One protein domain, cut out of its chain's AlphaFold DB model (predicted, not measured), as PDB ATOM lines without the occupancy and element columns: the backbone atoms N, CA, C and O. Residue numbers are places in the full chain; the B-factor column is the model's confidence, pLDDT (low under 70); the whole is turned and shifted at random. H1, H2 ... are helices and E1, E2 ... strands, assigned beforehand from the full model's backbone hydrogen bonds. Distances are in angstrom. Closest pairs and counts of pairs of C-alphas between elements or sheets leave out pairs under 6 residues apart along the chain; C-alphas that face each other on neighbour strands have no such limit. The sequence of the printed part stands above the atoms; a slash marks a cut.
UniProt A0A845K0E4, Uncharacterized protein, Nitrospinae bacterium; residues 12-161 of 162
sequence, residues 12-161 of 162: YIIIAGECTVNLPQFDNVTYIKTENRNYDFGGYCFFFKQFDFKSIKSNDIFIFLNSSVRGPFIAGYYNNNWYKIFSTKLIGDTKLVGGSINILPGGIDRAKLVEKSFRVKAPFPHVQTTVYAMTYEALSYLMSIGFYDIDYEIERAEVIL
ATOM      1  N   TYR A  12     230.387 144.848 178.299       94.38
ATOM      2  CA  TYR A  12     231.403 144.537 179.296       94.38
ATOM      3  C   TYR A  12     232.316 145.752 179.415       94.38
ATOM      4  O   TYR A  12     233.052 146.076 178.484       94.38
ATOM      5  N   ILE A  13     232.209 146.471 180.530       94.12
ATOM      6  CA  ILE A  13     232.975 147.694 180.775       94.12
ATOM      7  C   ILE A  13     234.130 147.341 181.702       94.12
ATOM      8  O   ILE A  13     233.935 147.085 182.891       94.12
ATOM      9  N   ILE A  14     235.330 147.323 181.130       94.12
ATOM     10  CA  ILE A  14     236.560 147.012 181.850       94.12
ATOM     11  C   ILE A  14     237.113 148.307 182.443       94.12
ATOM     12  O   ILE A  14     237.370 149.278 181.733       94.12
ATOM     13  N   ILE A  15     237.274 148.314 183.758       93.19
ATOM     14  CA  ILE A  15     237.800 149.419 184.548       93.19
ATOM     15  C   ILE A  15     239.184 148.997 185.030       93.19
ATOM     16  O   ILE A  15     239.311 148.175 185.940       93.19
ATOM     17  N   ALA A  16     240.208 149.544 184.384       90.38
ATOM     18  CA  ALA A  16     241.599 149.339 184.755       90.38
ATOM     19  C   ALA A  16     242.009 150.358 185.831       90.38
ATOM     20  O   ALA A  16     242.006 151.564 185.583       90.38
ATOM     21  N   GLY A  17     242.363 149.873 187.020       87.38
ATOM     22  CA  GLY A  17     242.694 150.698 188.180       87.38
ATOM     23  C   GLY A  17     241.470 151.135 188.992       87.38
ATOM     24  O   GLY A  17     240.484 150.409 189.124       87.38
ATOM     25  N   GLU A  18     241.555 152.321 189.593       87.88
ATOM     26  CA  GLU A  18     240.542 152.818 190.524       87.88
ATOM     27  C   GLU A  18     239.377 153.527 189.817       87.88
ATOM     28  O   GLU A  18     239.549 154.247 188.835       87.88
ATOM     29  N   CYS A  19     238.167 153.364 190.362       90.38
ATOM     30  CA  CYS A  19     236.972 154.094 189.947       90.38
ATOM     31  C   CYS A  19     236.281 154.662 191.183       90.38
ATOM     32  O   CYS A  19     235.759 153.913 192.009       90.38
ATOM     33  N   THR A  20     236.278 155.988 191.293       90.69
ATOM     34  CA  THR A  20     235.744 156.737 192.440       90.69
ATOM     35  C   THR A  20     234.313 157.232 192.227       90.69
ATOM     36  O   THR A  20     233.711 157.798 193.136       90.69
ATOM     37  N   VAL A  21     233.756 157.025 191.031       92.00
ATOM     38  CA  VAL A  21     232.403 157.458 190.675       92.00
ATOM     39  C   VAL A  21     231.391 156.327 190.839       92.00
ATOM     40  O   VAL A  21     231.705 155.152 190.642       92.00
ATOM     41  N   ASN A  22     230.148 156.695 191.147       92.94
ATOM     42  CA  ASN A  22     229.029 155.759 191.136       92.94
ATOM     43  C   ASN A  22     228.655 155.419 189.692       92.94
ATOM     44  O   ASN A  22     228.338 156.305 188.897       92.94
ATOM     45  N   LEU A  23     228.682 154.130 189.363       92.06
ATOM     46  CA  LEU A  23     228.392 153.646 188.019       92.06
ATOM     47  C   LEU A  23     226.891 153.371 187.856       92.06
ATOM     48  O   LEU A  23     226.290 152.732 188.729       92.06
ATOM     49  N   PRO A  24     226.275 153.812 186.745       91.88
ATOM     50  CA  PRO A  24     224.869 153.543 186.481       91.88
ATOM     51  C   PRO A  24     224.626 152.039 186.320       91.88
ATOM     52  O   PRO A  24     225.461 151.318 185.771       91.88
ATOM     53  N   GLN A  25     223.477 151.566 186.796       92.12
ATOM     54  CA  GLN A  25     223.101 150.157 186.712       92.12
ATOM     55  C   GLN A  25     222.173 149.932 185.520       92.12
ATOM     56  O   GLN A  25     221.189 150.652 185.350       92.12
ATOM     57  N   PHE A  26     222.500 148.933 184.705       92.69
ATOM     58  CA  PHE A  26     221.694 148.485 183.575       92.69
ATOM     59  C   PHE A  26     221.756 146.960 183.503       92.69
ATOM     60  O   PHE A  26     222.830 146.388 183.684       92.69
ATOM     61  N   ASP A  27     220.643 146.313 183.164       93.88
ATOM     62  CA  ASP A  27     220.540 144.844 183.131       93.88
ATOM     63  C   ASP A  27     221.502 144.187 182.128       93.88
ATOM     64  O   ASP A  27     221.907 143.036 182.286       93.88
ATOM     65  N   ASN A  28     221.881 144.918 181.079       94.12
ATOM     66  CA  ASN A  28     222.745 144.454 179.999       94.12
ATOM     67  C   ASN A  28     224.198 144.956 180.106       94.12
ATOM     68  O   ASN A  28     224.953 144.832 179.136       94.12
ATOM     69  N   VAL A  29     224.594 145.527 181.250       95.06
ATOM     70  CA  VAL A  29     225.947 146.044 181.502       95.06
ATOM     71  C   VAL A  29     226.601 145.270 182.641       95.06
ATOM     72  O   VAL A  29     226.056 145.148 183.732       95.06
ATOM     73  N   THR A  30     227.810 144.773 182.404       94.50
ATOM     74  CA  THR A  30     228.664 144.144 183.414       94.50
ATOM     75  C   THR A  30     229.949 144.950 183.558       94.50
ATOM     76  O   THR A  30     230.652 145.191 182.577       94.50
ATOM     77  N   TYR A  31     230.266 145.356 184.786       94.25
ATOM     78  CA  TYR A  31     231.510 146.053 185.108       94.25
ATOM     79  C   TYR A  31     232.564 145.065 185.588       94.25
ATOM     80  O   TYR A  31     232.293 144.231 186.451       94.25
ATOM     81  N   ILE A  32     233.773 145.182 185.051       93.50
ATOM     82  CA  ILE A  32     234.886 144.275 185.328       93.50
ATOM     83  C   ILE A  32     236.057 145.118 185.795       93.50
ATOM     84  O   ILE A  32     236.507 145.999 185.069       93.50
ATOM     85  N   LYS A  33     236.546 144.873 187.008       92.81
ATOM     86  CA  LYS A  33     237.697 145.592 187.560       92.81
ATOM     87  C   LYS A  33     238.966 144.788 187.331       92.81
ATOM     88  O   LYS A  33     238.965 143.574 187.517       92.81
ATOM     89  N   THR A  34     240.031 145.469 186.936       91.00
ATOM     90  CA  THR A  34     241.347 144.868 186.719       91.00
ATOM     91  C   THR A  34     242.453 145.843 187.109       91.00
ATOM     92  O   THR A  34     242.216 147.045 187.238       91.00
ATOM     93  N   GLU A  35     243.662 145.337 187.316       89.06
ATOM     94  CA  GLU A  35     244.840 146.178 187.505       89.06
ATOM     95  C   GLU A  35     245.183 146.910 186.202       89.06
ATOM     96  O   GLU A  35     244.929 146.416 185.103       89.06
ATOM     97  N   ASN A  36     245.775 148.103 186.301       85.00
ATOM     98  CA  ASN A  36     246.204 148.846 185.118       85.00
ATOM     99  C   ASN A  36     247.509 148.267 184.553       85.00
ATOM    100  O   ASN A  36     248.590 148.813 184.769       85.00
ATOM    101  N   ARG A  37     247.389 147.147 183.837       84.88
ATOM    102  CA  ARG A  37     248.493 146.422 183.207       84.88
ATOM    103  C   ARG A  37     248.280 146.350 181.697       84.88
ATOM    104  O   ARG A  37     247.180 146.060 181.249       84.88
ATOM    105  N   ASN A  38     249.335 146.582 180.911       80.88
ATOM    106  CA  ASN A  38     249.329 146.486 179.441       80.88
ATOM    107  C   ASN A  38     248.273 147.363 178.723       80.88
ATOM    108  O   ASN A  38     247.793 147.007 177.645       80.88
ATOM    109  N   TYR A  39     247.956 148.540 179.279       83.56
ATOM    110  CA  TYR A  39     247.058 149.539 178.675       83.56
ATOM    111  C   TYR A  39     245.658 148.972 178.338       83.56
ATOM    112  O   TYR A  39     245.177 148.055 178.998       83.56
ATOM    113  N   ASP A  40     244.988 149.517 177.313       82.44
ATOM    114  CA  ASP A  40     243.644 149.086 176.900       82.44
ATOM    115  C   ASP A  40     243.601 147.593 176.515       82.44
ATOM    116  O   ASP A  40     242.644 146.887 176.834       82.44
ATOM    117  N   PHE A  41     244.661 147.090 175.865       84.44
ATOM    118  CA  PHE A  41     244.729 145.700 175.409       84.44
ATOM    119  C   PHE A  41     244.803 144.706 176.572       84.44
ATOM    120  O   PHE A  41     244.125 143.680 176.548       84.44
ATOM    121  N   GLY A  42     245.550 145.035 177.631       87.00
ATOM    122  CA  GLY A  42     245.608 144.217 178.841       87.00
ATOM    123  C   GLY A  42     244.244 144.022 179.500       87.00
ATOM    124  O   GLY A  42     243.958 142.933 179.998       87.00
ATOM    125  N   GLY A  43     243.364 145.023 179.411       90.00
ATOM    126  CA  GLY A  43     241.970 144.894 179.825       90.00
ATOM    127  C   GLY A  43     241.223 143.804 179.048       90.00
ATOM    128  O   GLY A  43     240.543 142.975 179.656       90.00
ATOM    129  N   TYR A  44     241.374 143.757 177.719       90.81
ATOM    130  CA  TYR A  44     240.765 142.711 176.887       90.81
ATOM    131  C   TYR A  44     241.342 141.324 177.182       90.81
ATOM    132  O   TYR A  44     240.576 140.368 177.298       90.81
ATOM    133  N   CYS A  45     242.658 141.210 177.379       91.00
ATOM    134  CA  CYS A  45     243.286 139.949 177.787       91.00
ATOM    135  C   CYS A  45     242.732 139.457 179.131       91.00
ATOM    136  O   CYS A  45     242.331 138.303 179.264       91.00
ATOM    137  N   PHE A  46     242.648 140.344 180.128       91.81
ATOM    138  CA  PHE A  46     242.072 140.013 181.431       91.81
ATOM    139  C   PHE A  46     240.604 139.587 181.322       91.81
ATOM    140  O   PHE A  46     240.173 138.657 182.000       91.81
ATOM    141  N   PHE A  47     239.825 140.250 180.465       92.25
ATOM    142  CA  PHE A  47     238.448 139.863 180.191       92.25
ATOM    143  C   PHE A  47     238.352 138.454 179.603       92.25
ATOM    144  O   PHE A  47     237.610 137.632 180.132       92.25
ATOM    145  N   PHE A  48     239.110 138.143 178.554       90.62
ATOM    146  CA  PHE A  48     238.967 136.855 177.876       90.62
ATOM    147  C   PHE A  48     239.472 135.659 178.680       90.62
ATOM    148  O   PHE A  48     238.928 134.572 178.517       90.62
ATOM    149  N   LYS A  49     240.405 135.853 179.618       87.94
ATOM    150  CA  LYS A  49     240.847 134.789 180.539       87.94
ATOM    151  C   LYS A  49     239.747 134.273 181.467       87.94
ATOM    152  O   LYS A  49     239.792 133.126 181.896       87.94
ATOM    153  N   GLN A  50     238.773 135.118 181.796       84.88
ATOM    154  CA  GLN A  50     237.650 134.776 182.679       84.88
ATOM    155  C   GLN A  50     236.325 134.618 181.927       84.88
ATOM    156  O   GLN A  50     235.321 134.217 182.515       84.88
ATOM    157  N   PHE A  51     236.291 134.970 180.643       85.44
ATOM    158  CA  PHE A  51     235.066 134.978 179.866       85.44
ATOM    159  C   PHE A  51     234.697 133.564 179.403       85.44
ATOM    160  O   PHE A  51     235.461 132.907 178.698       85.44
ATOM    161  N   ASP A  52     233.488 133.106 179.743       83.19
ATOM    162  CA  ASP A  52     232.988 131.819 179.261       83.19
ATOM    163  C   ASP A  52     232.569 131.904 177.788       83.19
ATOM    164  O   ASP A  52     231.436 132.267 177.442       83.19
ATOM    165  N   PHE A  53     233.493 131.515 176.912       78.75
ATOM    166  CA  PHE A  53     233.287 131.507 175.468       78.75
ATOM    167  C   PHE A  53     232.161 130.559 175.017       78.75
ATOM    168  O   PHE A  53     231.608 130.740 173.934       78.75
ATOM    169  N   LYS A  54     231.747 129.586 175.845       77.50
ATOM    170  CA  LYS A  54     230.629 128.678 175.522       77.50
ATOM    171  C   LYS A  54     229.274 129.385 175.500       77.50
ATOM    172  O   LYS A  54     228.327 128.867 174.916       77.50
ATOM    173  N   SER A  55     229.176 130.558 176.127       78.62
ATOM    174  CA  SER A  55     227.954 131.370 176.156       78.62
ATOM    175  C   SER A  55     227.717 132.177 174.871       78.62
ATOM    176  O   SER A  55     226.647 132.773 174.711       78.62
ATOM    177  N   ILE A  56     228.695 132.191 173.962       82.62
ATOM    178  CA  ILE A  56     228.654 132.920 172.696       82.62
ATOM    179  C   ILE A  56     228.020 132.070 171.597       82.62
ATOM    180  O   ILE A  56     228.318 130.885 171.439       82.62
ATOM    181  N   LYS A  57     227.196 132.710 170.767       88.38
ATOM    182  CA  LYS A  57     226.637 132.112 169.557       88.38
ATOM    183  C   LYS A  57     227.511 132.420 168.346       88.38
ATOM    184  O   LYS A  57     228.098 133.491 168.234       88.38
ATOM    185  N   SER A  58     227.521 131.510 167.376       88.50
ATOM    186  CA  SER A  58     228.300 131.659 166.138       88.50
ATOM    187  C   SER A  58     227.901 132.866 165.277       88.50
ATOM    188  O   SER A  58     228.657 133.269 164.397       88.50
ATOM    189  N   ASN A  59     226.728 133.450 165.522       89.62
ATOM    190  CA  ASN A  59     226.236 134.655 164.859       89.62
ATOM    191  C   ASN A  59     226.440 135.943 165.676       89.62
ATOM    192  O   ASN A  59     225.997 137.008 165.235       89.62
ATOM    193  N   ASP A  60     227.082 135.867 166.845       93.81
ATOM    194  CA  ASP A  60     227.401 137.049 167.637       93.81
ATOM    195  C   ASP A  60     228.526 137.861 166.976       93.81
ATOM    196  O   ASP A  60     229.434 137.340 166.319       93.81
ATOM    197  N   ILE A  61     228.446 139.178 167.164       95.31
ATOM    198  CA  ILE A  61     229.437 140.149 166.703       95.31
ATOM    199  C   ILE A  61     230.023 140.831 167.929       95.31
ATOM    200  O   ILE A  61     229.293 141.324 168.791       95.31
ATOM    201  N   PHE A  62     231.345 140.905 167.964       94.94
ATOM    202  CA  PHE A  62     232.103 141.494 169.057       94.94
ATOM    203  C   PHE A  62     232.536 142.881 168.660       94.94
ATOM    204  O   PHE A  62     233.061 143.048 167.565       94.94
ATOM    205  N   ILE A  63     232.321 143.864 169.529       93.81
ATOM    206  CA  ILE A  63     232.794 145.226 169.306       93.81
ATOM    207  C   ILE A  63     233.682 145.623 170.464       93.81
ATOM    208  O   ILE A  63     233.264 145.637 171.620       93.81
ATOM    209  N   PHE A  64     234.901 145.970 170.107       92.19
ATOM    210  CA  PHE A  64     235.931 146.467 170.987       92.19
ATOM    211  C   PHE A  64     235.960 147.975 170.856       92.19
ATOM    212  O   PHE A  64     235.885 148.515 169.749       92.19
ATOM    213  N   LEU A  65     235.998 148.641 172.000       90.06
ATOM    214  CA  LEU A  65     235.898 150.082 172.100       90.06
ATOM    215  C   LEU A  65     236.777 150.561 173.246       90.06
ATOM    216  O   LEU A  65     236.590 150.141 174.390       90.06
ATOM    217  N   ASN A  66     237.695 151.472 172.945       87.75
ATOM    218  CA  ASN A  66     238.459 152.166 173.975       87.75
ATOM    219  C   ASN A  66     237.640 153.344 174.516       87.75
ATOM    220  O   ASN A  66     236.869 153.980 173.791       87.75
ATOM    221  N   SER A  67     237.852 153.688 175.785       85.88
ATOM    222  CA  SER A  67     237.107 154.746 176.488       85.88
ATOM    223  C   SER A  67     237.292 156.149 175.895       85.88
ATOM    224  O   SER A  67     236.462 157.032 176.105       85.88
ATOM    225  N   SER A  68     238.363 156.370 175.132       82.56
ATOM    226  CA  SER A  68     238.668 157.641 174.470       82.56
ATOM    227  C   SER A  68     237.895 157.865 173.164       82.56
ATOM    228  O   SER A  68     237.903 158.981 172.632       82.56
ATOM    229  N   VAL A  69     237.215 156.842 172.635       83.06
ATOM    230  CA  VAL A  69     236.446 156.946 171.392       83.06
ATOM    231  C   VAL A  69     235.182 157.778 171.620       83.06
ATOM    232  O   VAL A  69     234.369 157.490 172.492       83.06
ATOM    233  N   ARG A  70     235.001 158.822 170.802       77.50
ATOM    234  CA  ARG A  70     233.857 159.756 170.887       77.50
ATOM    235  C   ARG A  70     232.792 159.554 169.808       77.50
ATOM    236  O   ARG A  70     231.749 160.195 169.856       77.50
ATOM    237  N   GLY A  71     233.078 158.718 168.814       74.38
ATOM    238  CA  GLY A  71     232.183 158.411 167.702       74.38
ATOM    239  C   GLY A  71     231.633 156.978 167.764       74.38
ATOM    240  O   GLY A  71     231.905 156.255 168.718       74.38
ATOM    241  N   PRO A  72     230.894 156.541 166.732       79.06
ATOM    242  CA  PRO A  72     230.629 157.274 165.494       79.06
ATOM    243  C   PRO A  72     229.660 158.445 165.711       79.06
ATOM    244  O   PRO A  72     228.638 158.304 166.377       79.06
ATOM    245  N   PHE A  73     229.971 159.602 165.122       81.81
ATOM    246  CA  PHE A  73     229.024 160.713 165.057       81.81
ATOM    247  C   PHE A  73     227.957 160.375 164.017       81.81
ATOM    248  O   PHE A  73     228.255 160.255 162.829       81.81
ATOM    249  N   ILE A  74     226.727 160.173 164.476       81.94
ATOM    250  CA  ILE A  74     225.596 159.802 163.626       81.94
ATOM    251  C   ILE A  74     224.779 161.036 163.252       81.94
ATOM    252  O   ILE A  74     224.574 161.934 164.068       81.94
ATOM    253  N   ALA A  75     224.307 161.084 162.007       83.69
ATOM    254  CA  ALA A  75     223.388 162.127 161.577       83.69
ATOM    255  C   ALA A  75     222.028 161.966 162.275       83.69
ATOM    256  O   ALA A  75     221.614 160.848 162.574       83.69
ATOM    257  N   GLY A  76     221.298 163.066 162.484       83.06
ATOM    258  CA  GLY A  76     220.021 163.049 163.216       83.06
ATOM    259  C   GLY A  76     218.918 162.185 162.588       83.06
ATOM    260  O   GLY A  76     217.978 161.814 163.275       83.06
ATOM    261  N   TYR A  77     219.043 161.837 161.305       86.38
ATOM    262  CA  TYR A  77     218.126 160.939 160.596       86.38
ATOM    263  C   TYR A  77     218.514 159.450 160.698       86.38
ATOM    264  O   TYR A  77     217.816 158.590 160.158       86.38
ATOM    265  N   TYR A  78     219.646 159.119 161.326       86.19
ATOM    266  CA  TYR A  78     220.091 157.738 161.475       86.19
ATOM    267  C   TYR A  78     219.341 157.063 162.629       86.19
ATOM    268  O   TYR A  78     219.635 157.290 163.799       86.19
ATOM    269  N   ASN A  79     218.384 156.204 162.283       85.25
ATOM    270  CA  ASN A  79     217.460 155.592 163.247       85.25
ATOM    271  C   ASN A  79     217.917 154.227 163.790       85.25
ATOM    272  O   ASN A  79     217.196 153.592 164.554       85.25
ATOM    273  N   ASN A  80     219.089 153.741 163.382       88.44
ATOM    274  CA  ASN A  80     219.619 152.461 163.846       88.44
ATOM    275  C   ASN A  80     220.545 152.648 165.055       88.44
ATOM    276  O   ASN A  80     221.100 153.721 165.282       88.44
ATOM    277  N   ASN A  81     220.793 151.564 165.793       89.44
ATOM    278  CA  ASN A  81     221.831 151.567 166.823       89.44
ATOM    279  C   ASN A  81     223.211 151.873 166.208       89.44
ATOM    280  O   ASN A  81     223.533 151.391 165.119       89.44
ATOM    281  N   TRP A  82     224.055 152.624 166.922       88.62
ATOM    282  CA  TRP A  82     225.375 153.055 166.433       88.62
ATOM    283  C   TRP A  82     226.256 151.880 165.984       88.62
ATOM    284  O   TRP A  82     226.943 151.962 164.967       88.62
ATOM    285  N   TYR A  83     226.176 150.743 166.681       90.19
ATOM    286  CA  TYR A  83     226.972 149.555 166.378       90.19
ATOM    287  C   TYR A  83     226.614 148.904 165.030       90.19
ATOM    288  O   TYR A  83     227.384 148.101 164.491       90.19
ATOM    289  N   LYS A  84     225.457 149.250 164.441       92.38
ATOM    290  CA  LYS A  84     225.083 148.822 163.084       92.38
ATOM    291  C   LYS A  84     226.032 149.365 162.022       92.38
ATOM    292  O   LYS A  84     226.213 148.702 161.008       92.38
ATOM    293  N   ILE A  85     226.716 150.479 162.282       90.56
ATOM    294  CA  ILE A  85     227.728 151.041 161.374       90.56
ATOM    295  C   ILE A  85     228.880 150.056 161.137       90.56
ATOM    296  O   ILE A  85     229.403 149.991 160.026       90.56
ATOM    297  N   PHE A  86     229.239 149.266 162.151       92.00
ATOM    298  CA  PHE A  86     230.290 148.255 162.055       92.00
ATOM    299  C   PHE A  86     229.725 146.891 161.668       92.00
ATOM    300  O   PHE A  86     230.163 146.293 160.691       92.00
ATOM    301  N   SER A  87     228.707 146.418 162.392       93.81
ATOM    302  CA  SER A  87     228.180 145.057 162.204       93.81
ATOM    303  C   SER A  87     227.603 144.799 160.811       93.81
ATOM    304  O   SER A  87     227.728 143.692 160.309       93.81
ATOM    305  N   THR A  88     227.025 145.804 160.144       94.56
ATOM    306  CA  THR A  88     226.496 145.638 158.773       94.56
ATOM    307  C   THR A  88     227.584 145.523 157.705       94.56
ATOM    308  O   THR A  88     227.289 145.128 156.581       94.56
ATOM    309  N   LYS A  89     228.835 145.856 158.038       94.56
ATOM    310  CA  LYS A  89     229.987 145.729 157.136       94.56
ATOM    311  C   LYS A  89     230.671 144.362 157.247       94.56
ATOM    312  O   LYS A  89     231.481 144.031 156.392       94.56
ATOM    313  N   LEU A  90     230.344 143.571 158.272       95.12
ATOM    314  CA  LEU A  90     230.834 142.202 158.453       95.12
ATOM    315  C   LEU A  90     230.007 141.232 157.596       95.12
ATOM    316  O   LEU A  90     229.171 140.486 158.104       95.12
ATOM    317  N   ILE A  91     230.198 141.303 156.280       94.38
ATOM    318  CA  ILE A  91     229.495 140.477 155.289       94.38
ATOM    319  C   ILE A  91     230.487 139.695 154.423       94.38
ATOM    320  O   ILE A  91     231.601 140.160 154.162       94.38
ATOM    321  N   GLY A  92     230.065 138.514 153.960       93.31
ATOM    322  CA  GLY A  92     230.891 137.618 153.150       93.31
ATOM    323  C   GLY A  92     232.198 137.254 153.858       93.31
ATOM    324  O   GLY A  92     232.189 136.769 154.992       93.31
ATOM    325  N   ASP A  93     233.315 137.555 153.200       94.88
ATOM    326  CA  ASP A  93     234.662 137.262 153.699       94.88
ATOM    327  C   ASP A  93     235.201 138.331 154.665       94.88
ATOM    328  O   ASP A  93     236.311 138.213 155.183       94.88
ATOM    329  N   THR A  94     234.423 139.378 154.961       94.50
ATOM    330  CA  THR A  94     234.851 140.444 155.876       94.50
ATOM    331  C   THR A  94     234.649 140.019 157.330       94.50
ATOM    332  O   THR A  94     233.531 140.051 157.848       94.50
ATOM    333  N   LYS A  95     235.739 139.645 158.012       95.00
ATOM    334  CA  LYS A  95     235.706 139.154 159.405       95.00
ATOM    335  C   LYS A  95     236.034 140.208 160.465       95.00
ATOM    336  O   LYS A  95     235.713 139.985 161.632       95.00
ATOM    337  N   LEU A  96     236.617 141.339 160.058       92.56
ATOM    338  CA  LEU A  96     237.009 142.460 160.912       92.56
ATOM    339  C   LEU A  96     236.721 143.789 160.207       92.56
ATOM    340  O   LEU A  96     237.070 143.970 159.042       92.56
ATOM    341  N   VAL A  97     236.102 144.730 160.919       90.75
ATOM    342  CA  VAL A  97     235.854 146.102 160.453       90.75
ATOM    343  C   VAL A  97     236.116 147.055 161.600       90.75
ATOM    344  O   VAL A  97     235.510 146.917 162.653       90.75
ATOM    345  N   GLY A  98     236.940 148.073 161.399       86.56
ATOM    346  CA  GLY A  98     237.189 149.074 162.428       86.56
ATOM    347  C   GLY A  98     237.221 150.488 161.891       86.56
ATOM    348  O   GLY A  98     237.354 150.727 160.693       86.56
ATOM    349  N   GLY A  99     237.088 151.433 162.812       77.38
ATOM    350  CA  GLY A  99     237.415 152.826 162.587       77.38
ATOM    351  C   GLY A  99     238.772 153.121 163.203       77.38
ATOM    352  O   GLY A  99     238.829 153.394 164.393       77.38
ATOM    353  N   SER A 100     239.845 153.067 162.412       65.00
ATOM    354  CA  SER A 100     240.941 154.048 162.460       65.00
ATOM    355  C   SER A 100     241.939 153.784 161.325       65.00
ATOM    356  O   SER A 100     242.241 152.634 161.013       65.00
ATOM    357  N   ILE A 101     242.471 154.855 160.737       59.69
ATOM    358  CA  ILE A 101     243.742 154.836 160.009       59.69
ATOM    359  C   ILE A 101     244.528 156.029 160.546       59.69
ATOM    360  O   ILE A 101     244.176 157.175 160.271       59.69
ATOM    361  N   ASN A 102     245.567 155.770 161.336       61.53
ATOM    362  CA  ASN A 102     246.638 156.731 161.559       61.53
ATOM    363  C   ASN A 102     247.803 156.307 160.655       61.53
ATOM    364  O   ASN A 102     248.088 155.122 160.537       61.53
ATOM    365  N   ILE A 103     248.473 157.232 159.979       66.12
ATOM    366  CA  ILE A 103     249.692 156.896 159.234       66.12
ATOM    367  C   ILE A 103     250.852 157.321 160.120       66.12
ATOM    368  O   ILE A 103     251.000 158.510 160.404       66.12
ATOM    369  N   LEU A 104     251.669 156.364 160.572       71.00
ATOM    370  CA  LEU A 104     252.902 156.703 161.277       71.00
ATOM    371  C   LEU A 104     253.776 157.544 160.328       71.00
ATOM    372  O   LEU A 104     254.065 157.090 159.213       71.00
ATOM    373  N   PRO A 105     254.206 158.752 160.738       67.81
ATOM    374  CA  PRO A 105     255.136 159.550 159.950       67.81
ATOM    375  C   PRO A 105     256.411 158.748 159.667       67.81
ATOM    376  O   PRO A 105     256.950 158.104 160.567       67.81
ATOM    377  N   GLY A 106     256.913 158.779 158.432       66.62
ATOM    378  CA  GLY A 106     258.193 158.150 158.100       66.62
ATOM    379  C   GLY A 106     259.358 158.776 158.880       66.62
ATOM    380  O   GLY A 106     259.316 159.948 159.244       66.62
ATOM    381  N   GLY A 107     260.409 157.994 159.143       66.31
ATOM    382  CA  GLY A 107     261.661 158.493 159.733       66.31
ATOM    383  C   GLY A 107     261.719 158.544 161.264       66.31
ATOM    384  O   GLY A 107     262.811 158.693 161.809       66.31
ATOM    385  N   ILE A 108     260.601 158.347 161.971       73.94
ATOM    386  CA  ILE A 108     260.608 158.152 163.431       73.94
ATOM    387  C   ILE A 108     261.016 156.717 163.785       73.94
ATOM    388  O   ILE A 108     260.774 155.786 163.014       73.94
ATOM    389  N   ASP A 109     261.582 156.499 164.972       78.69
ATOM    390  CA  ASP A 109     262.095 155.172 165.359       78.69
ATOM    391  C   ASP A 109     261.015 154.080 165.364       78.69
ATOM    392  O   ASP A 109     261.282 152.938 164.996       78.69
ATOM    393  N   ARG A 110     259.759 154.447 165.651       72.56
ATOM    394  CA  ARG A 110     258.605 153.535 165.548       72.56
ATOM    395  C   ARG A 110     258.323 153.079 164.114       72.56
ATOM    396  O   ARG A 110     257.978 151.924 163.906       72.56
ATOM    397  N   ALA A 111     258.489 153.954 163.125       76.25
ATOM    398  CA  ALA A 111     258.298 153.604 161.719       76.25
ATOM    399  C   ALA A 111     259.378 152.617 161.244       76.25
ATOM    400  O   ALA A 111     259.065 151.637 160.574       76.25
ATOM    401  N   LYS A 112     260.631 152.817 161.681       77.81
ATOM    402  CA  LYS A 112     261.739 151.881 161.417       77.81
ATOM    403  C   LYS A 112     261.490 150.505 162.044       77.81
ATOM    404  O   LYS A 112     261.831 149.489 161.444       77.81
ATOM    405  N   LEU A 113     260.898 150.470 163.242       79.50
ATOM    406  CA  LEU A 113     260.519 149.227 163.919       79.50
ATOM    407  C   LEU A 113     259.478 148.450 163.100       79.50
ATOM    408  O   LEU A 113     259.687 147.276 162.823       79.50
ATOM    409  N   VAL A 114     258.405 149.111 162.655       76.94
ATOM    410  CA  VAL A 114     257.350 148.496 161.825       76.94
ATOM    411  C   VAL A 114     257.911 147.989 160.492       76.94
ATOM    412  O   VAL A 114     257.650 146.846 160.117       76.94
ATOM    413  N   GLU A 115     258.722 148.795 159.803       81.88
ATOM    414  CA  GLU A 115     259.400 148.400 158.559       81.88
ATOM    415  C   GLU A 115     260.244 147.136 158.749       81.88
ATOM    416  O   GLU A 115     260.157 146.200 157.954       81.88
ATOM    417  N   LYS A 116     261.022 147.074 159.835       81.62
ATOM    418  CA  LYS A 116     261.868 145.920 160.147       81.62
ATOM    419  C   LYS A 116     261.050 144.681 160.521       81.62
ATOM    420  O   LYS A 116     261.358 143.597 160.029       81.62
ATOM    421  N   SER A 117     260.043 144.832 161.380       80.75
ATOM    422  CA  SER A 117     259.248 143.716 161.909       80.75
ATOM    423  C   SER A 117     258.351 143.085 160.845       80.75
ATOM    424  O   SER A 117     258.292 141.863 160.746       80.75
ATOM    425  N   PHE A 118     257.706 143.899 160.005       78.81
ATOM    426  CA  PHE A 118     256.731 143.419 159.017       78.81
ATOM    427  C   PHE A 118     257.256 143.404 157.577       78.81
ATOM    428  O   PHE A 118     256.559 142.935 156.681       78.81
ATOM    429  N   ARG A 119     258.483 143.887 157.332       81.62
ATOM    430  CA  ARG A 119     259.090 143.992 155.990       81.62
ATOM    431  C   ARG A 119     258.230 144.794 155.000       81.62
ATOM    432  O   ARG A 119     258.187 144.487 153.810       81.62
ATOM    433  N   VAL A 120     257.553 145.826 155.499       78.88
ATOM    434  CA  VAL A 120     256.693 146.732 154.720       78.88
ATOM    435  C   VAL A 120     257.375 148.082 154.514       78.88
ATOM    436  O   VAL A 120     258.184 148.491 155.337       78.88
ATOM    437  N   LYS A 121     257.035 148.796 153.437       79.44
ATOM    438  CA  LYS A 121     257.486 150.178 153.192       79.44
ATOM    439  C   LYS A 121     256.374 151.171 153.526       79.44
ATOM    440  O   LYS A 121     255.204 150.800 153.542       79.44
ATOM    441  N   ALA A 122     256.746 152.431 153.747       73.38
ATOM    442  CA  ALA A 122     255.801 153.518 153.985       73.38
ATOM    443  C   ALA A 122     254.733 153.640 152.861       73.38
ATOM    444  O   ALA A 122     255.043 153.338 151.705       73.38
ATOM    445  N   PRO A 123     253.517 154.154 153.152       68.81
ATOM    446  CA  PRO A 123     253.050 154.610 154.463       68.81
ATOM    447  C   PRO A 123     252.890 153.440 155.437       68.81
ATOM    448  O   PRO A 123     252.567 152.336 155.022       68.81
ATOM    449  N   PHE A 124     253.134 153.684 156.725       73.38
ATOM    450  CA  PHE A 124     252.965 152.690 157.787       73.38
ATOM    451  C   PHE A 124     251.609 152.929 158.459       73.38
ATOM    452  O   PHE A 124     251.548 153.658 159.458       73.38
ATOM    453  N   PRO A 125     250.495 152.426 157.889       64.31
ATOM    454  CA  PRO A 125     249.207 152.543 158.538       64.31
ATOM    455  C   PRO A 125     249.291 151.822 159.880       64.31
ATOM    456  O   PRO A 125     249.615 150.642 159.958       64.31
ATOM    457  N   HIS A 126     249.024 152.565 160.939       63.75
ATOM    458  CA  HIS A 126     248.886 152.059 162.282       63.75
ATOM    459  C   HIS A 126     247.510 152.439 162.803       63.75
ATOM    460  O   HIS A 126     247.012 153.553 162.630       63.75
ATOM    461  N   VAL A 127     246.882 151.495 163.470       55.69
ATOM    462  CA  VAL A 127     245.516 151.637 163.931       55.69
ATOM    463  C   VAL A 127     245.586 152.104 165.391       55.69
ATOM    464  O   VAL A 127     245.586 151.303 166.317       55.69
ATOM    465  N   GLN A 128     245.739 153.417 165.616       57.91
ATOM    466  CA  GLN A 128     245.901 153.958 166.971       57.91
ATOM    467  C   GLN A 128     244.542 154.289 167.602       57.91
ATOM    468  O   GLN A 128     243.977 155.353 167.354       57.91
ATOM    469  N   THR A 129     244.106 153.418 168.518       57.91
ATOM    470  CA  THR A 129     242.893 153.508 169.360       57.91
ATOM    471  C   THR A 129     241.594 153.258 168.595       57.91
ATOM    472  O   THR A 129     241.185 154.021 167.722       57.91
ATOM    473  N   THR A 130     240.955 152.138 168.923       71.81
ATOM    474  CA  THR A 130     240.136 151.389 167.980       71.81
ATOM    475  C   THR A 130     238.735 151.170 168.500       71.81
ATOM    476  O   THR A 130     238.508 150.515 169.510       71.81
ATOM    477  N   VAL A 131     237.770 151.669 167.739       87.06
ATOM    478  CA  VAL A 131     236.511 150.948 167.637       87.06
ATOM    479  C   VAL A 131     236.666 149.935 166.515       87.06
ATOM    480  O   VAL A 131     236.954 150.309 165.377       87.06
ATOM    481  N   TYR A 132     236.517 148.656 166.819       90.56
ATOM    482  CA  TYR A 132     236.514 147.612 165.802       90.56
ATOM    483  C   TYR A 132     235.537 146.513 166.157       90.56
ATOM    484  O   TYR A 132     235.275 146.238 167.321       90.56
ATOM    485  N   ALA A 133     234.971 145.918 165.121       93.75
ATOM    486  CA  ALA A 133     234.039 144.825 165.195       93.75
ATOM    487  C   ALA A 133     234.642 143.586 164.545       93.75
ATOM    488  O   ALA A 133     235.283 143.684 163.496       93.75
ATOM    489  N   MET A 134     234.389 142.428 165.141       95.12
ATOM    490  CA  MET A 134     234.783 141.129 164.616       95.12
ATOM    491  C   MET A 134     233.604 140.168 164.610       95.12
ATOM    492  O   MET A 134     232.731 140.214 165.480       95.12
ATOM    493  N   THR A 135     233.600 139.277 163.626       96.75
ATOM    494  CA  THR A 135     232.739 138.090 163.652       96.75
ATOM    495  C   THR A 135     233.194 137.118 164.742       96.75
ATOM    496  O   THR A 135     234.367 137.127 165.127       96.75
ATOM    497  N   TYR A 136     232.286 136.250 165.195       94.88
ATOM    498  CA  TYR A 136     232.621 135.102 166.041       94.88
ATOM    499  C   TYR A 136     233.837 134.331 165.521       94.88
ATOM    500  O   TYR A 136     234.787 134.128 166.260       94.88
ATOM    501  N   GLU A 137     233.832 133.975 164.235       94.81
ATOM    502  CA  GLU A 137     234.892 133.197 163.589       94.81
ATOM    503  C   GLU A 137     236.276 133.845 163.746       94.81
ATOM    504  O   GLU A 137     237.230 133.175 164.139       94.81
ATOM    505  N   ALA A 138     236.376 135.159 163.505       94.81
ATOM    506  CA  ALA A 138     237.630 135.896 163.671       94.81
ATOM    507  C   ALA A 138     238.099 135.889 165.131       94.81
ATOM    508  O   ALA A 138     239.265 135.606 165.403       94.81
ATOM    509  N   LEU A 139     237.193 136.173 166.073       93.62
ATOM    510  CA  LEU A 139     237.535 136.182 167.492       93.62
ATOM    511  C   LEU A 139     237.944 134.784 167.979       93.62
ATOM    512  O   LEU A 139     238.958 134.651 168.658       93.62
ATOM    513  N   SER A 140     237.199 133.742 167.601       92.50
ATOM    514  CA  SER A 140     237.519 132.348 167.922       92.50
ATOM    515  C   SER A 140     238.898 131.954 167.416       92.50
ATOM    516  O   SER A 140     239.653 131.319 168.149       92.50
ATOM    517  N   TYR A 141     239.245 132.350 166.190       93.62
ATOM    518  CA  TYR A 141     240.569 132.094 165.640       93.62
ATOM    519  C   TYR A 141     241.663 132.781 166.467       93.62
ATOM    520  O   TYR A 141     242.596 132.105 166.898       93.62
ATOM    521  N   LEU A 142     241.519 134.078 166.764       92.38
ATOM    522  CA  LEU A 142     242.487 134.822 167.583       92.38
ATOM    523  C   LEU A 142     242.664 134.203 168.976       92.38
ATOM    524  O   LEU A 142     243.789 134.037 169.444       92.38
ATOM    525  N   MET A 143     241.571 133.799 169.618       90.06
ATOM    526  CA  MET A 143     241.640 133.088 170.896       90.06
ATOM    527  C   MET A 143     242.351 131.738 170.759       90.06
ATOM    528  O   MET A 143     243.181 131.406 171.595       90.06
ATOM    529  N   SER A 144     242.087 130.979 169.691       91.50
ATOM    530  CA  SER A 144     242.700 129.658 169.483       91.50
ATOM    531  C   SER A 144     244.219 129.697 169.293       91.50
ATOM    532  O   SER A 144     244.890 128.710 169.585       91.50
ATOM    533  N   ILE A 145     244.763 130.827 168.827       92.88
ATOM    534  CA  ILE A 145     246.209 131.037 168.664       92.88
ATOM    535  C   ILE A 145     246.846 131.754 169.866       92.88
ATOM    536  O   ILE A 145     248.008 132.145 169.790       92.88
ATOM    537  N   GLY A 146     246.097 131.952 170.956       90.19
ATOM    538  CA  GLY A 146     246.591 132.580 172.182       90.19
ATOM    539  C   GLY A 146     246.796 134.093 172.083       90.19
ATOM    540  O   GLY A 146     247.550 134.660 172.865       90.19
ATOM    541  N   PHE A 147     246.132 134.780 171.145       89.25
ATOM    542  CA  PHE A 147     246.311 136.226 170.941       89.25
ATOM    543  C   PHE A 147     246.007 137.061 172.202       89.25
ATOM    544  O   PHE A 147     246.641 138.085 172.441       89.25
ATOM    545  N   TYR A 148     245.057 136.609 173.026       89.50
ATOM    546  CA  TYR A 148     244.679 137.261 174.288       89.50
ATOM    547  C   TYR A 148     245.353 136.643 175.529       89.50
ATOM    548  O   TYR A 148     245.128 137.106 176.651       89.50
ATOM    549  N   ASP A 149     246.225 135.649 175.346       87.88
ATOM    550  CA  ASP A 149     246.915 134.927 176.424       87.88
ATOM    551  C   ASP A 149     248.253 135.596 176.769       87.88
ATOM    552  O   ASP A 149     249.311 134.972 176.827       87.88
ATOM    553  N   ILE A 150     248.216 136.913 176.989       82.75
ATOM    554  CA  ILE A 150     249.407 137.671 177.375       82.75
ATOM    555  C   ILE A 150     249.480 137.800 178.894       82.75
ATOM    556  O   ILE A 150     248.614 138.415 179.523       82.75
ATOM    557  N   ASP A 151     250.531 137.223 179.474       73.94
ATOM    558  CA  ASP A 151     250.816 137.228 180.917       73.94
ATOM    559  C   ASP A 151     252.053 138.045 181.305       73.94
ATOM    560  O   ASP A 151     252.316 138.243 182.495       73.94
ATOM    561  N   TYR A 152     252.807 138.544 180.327       78.38
ATOM    562  CA  TYR A 152     254.001 139.365 180.531       78.38
ATOM    563  C   TYR A 152     253.692 140.860 180.370       78.38
ATOM    564  O   TYR A 152     252.663 141.241 179.810       78.38
ATOM    565  N   GLU A 153     254.545 141.719 180.932       77.56
ATOM    566  CA  GLU A 153     254.447 143.162 180.693       77.56
ATOM    567  C   GLU A 153     254.957 143.493 179.296       77.56
ATOM    568  O   GLU A 153     256.014 143.013 178.895       77.56
ATOM    569  N   ILE A 154     254.187 144.296 178.569       74.62
ATOM    570  CA  ILE A 154     254.496 144.693 177.198       74.62
ATOM    571  C   ILE A 154     254.921 146.155 177.209       74.62
ATOM    572  O   ILE A 154     254.199 147.024 177.720       74.62
ATOM    573  N   GLU A 155     256.063 146.461 176.598       75.00
ATOM    574  CA  GLU A 155     256.450 147.856 176.420       75.00
ATOM    575  C   GLU A 155     255.490 148.572 175.461       75.00
ATOM    576  O   GLU A 155     254.955 147.998 174.514       75.00
ATOM    577  N   ARG A 156     255.301 149.888 175.623       67.44
ATOM    578  CA  ARG A 156     254.383 150.657 174.757       67.44
ATOM    579  C   ARG A 156     254.693 150.506 173.258       67.44
ATOM    580  O   ARG A 156     253.785 150.618 172.440       67.44
ATOM    581  N   ALA A 157     255.962 150.317 172.897       65.31
ATOM    582  CA  ALA A 157     256.379 150.117 171.509       65.31
ATOM    583  C   ALA A 157     256.014 148.725 170.971       65.31
ATOM    584  O   ALA A 157     255.736 148.598 169.783       65.31
ATOM    585  N   GLU A 158     255.974 147.711 171.829       66.25
ATOM    586  CA  GLU A 158     255.614 146.339 171.471       66.25
ATOM    587  C   GLU A 158     254.102 146.177 171.299       66.25
ATOM    588  O   GLU A 158     253.675 145.423 170.434       66.25
ATOM    589  N   VAL A 159     253.283 146.965 172.009       64.12
ATOM    590  CA  VAL A 159     251.817 146.998 171.809       64.12
ATOM    591  C   VAL A 159     251.430 147.366 170.368       64.12
ATOM    592  O   VAL A 159     250.386 146.950 169.889       64.12
ATOM    593  N   ILE A 160     252.267 148.135 169.665       61.72
ATOM    594  CA  ILE A 160     252.065 148.511 168.251       61.72
ATOM    595  C   ILE A 160     252.334 147.330 167.301       61.72
ATOM    596  O   ILE A 160     251.890 147.350 166.153       61.72
ATOM    597  N   LEU A 161     253.119 146.348 167.746       59.44
ATOM    598  CA  LEU A 161     253.530 145.190 166.956       59.44
ATOM    599  C   LEU A 161     252.634 143.959 167.167       59.44
ATOM    600  O   LEU A 161     252.824 142.977 166.449       59.44
TER     601      LEU A 161
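This is residues 12 to 161 of the 162 residues of an uncharacterized protein of Nitrospinae bacterium (UniProt A0A845K0E4). Three small groups of strands, each with its own helix or helices, make up this model: in the middle the sheet E3, E7, E4, which the short H2 grazes with its residues 85 to 87 and H4, following directly on E7, grazes with its residues 136 to 140; to one side of it the pair E1 and E2 with H1; and farther out the small pair E5 and E6 with H3. E4 runs on into E5 across a break of 2 residues at 87 degrees, and residues 75 to 81 stick out from the rest. The 150 printed residues hold four named helices and seven named strands, in the order E1 E2 H1 E3 H2 E4 E5 H3 E6 E7 H4; the class is mixed, and under half of the residues, 66, are in named elements. The sheet E3, E7, E4 and the pair E5 and E6 are antiparallel, while E1 and E2 are parallel. The whole is compact, with a radius of gyration of the C-alphas of 17.2 A and spans of 49 by 39 by 32 A.

E1, residues 12 to 16, and E2, residues 29 to 34, are parallel neighbours at 25 degrees, with N 15 and O 32 at 2.8 A. H1, residues 39 to 50, comes closest to E1 at the C-alphas of Ile 14 and Gly 43, 6.2 A apart. E3, residues 61 to 65, and E7, residues 131 to 135, are antiparallel at 161 degrees, with N 64 and O 132 at 2.8 A. E7 and E4, residues 96 to 99, are antiparallel at 168 degrees, with N 133 and O 97 at 2.7 A. H2, residues 84 to 87, only grazes this sheet; its closest C-alphas to E7 are those of Phe 86 and Ala 133, 6.0 A apart. E3, H2 and E4 form a split strand-helix-strand unit, two strands running the same way with E7 between them, and its crossover is left-handed. E5, residues 102 to 104, and E6, residues 124 to 126, are antiparallel at 135 degrees, with N 126 and O 102 at 2.8 A. H3, residues 109 to 118, comes closest to E5 at the C-alphas of Leu 104 and Ala 111, 6.2 A apart. H4, residues 136 to 144, only grazes the sheet E3, E7, E4 with residues 136 to 140. Each O i to N i+4 pair is within hydrogen-bond range in H3 and H4, and 6 of 8 are in H1; H2 is too short for such a pair.

E1 begins at C-alpha 12, (231.403, 144.537, 179.296). E2 is 16.3 A long, H1 18.0 A, H3 14.4 A and E7 14.0 A. H4 ends at C-alpha 144, (242.700, 129.658, 169.483).

The farthest C-alphas, those of Asp 27 and Gly 107, are 49.2 A apart. The printed part has no cut; the links E1 to E2 and E3 to H2 are long. Mean pLDDT of the printed part is 84.2; it is under 70 at residues 100 to 103, 105 to 107, 123, 125 to 129 and 156 to 161.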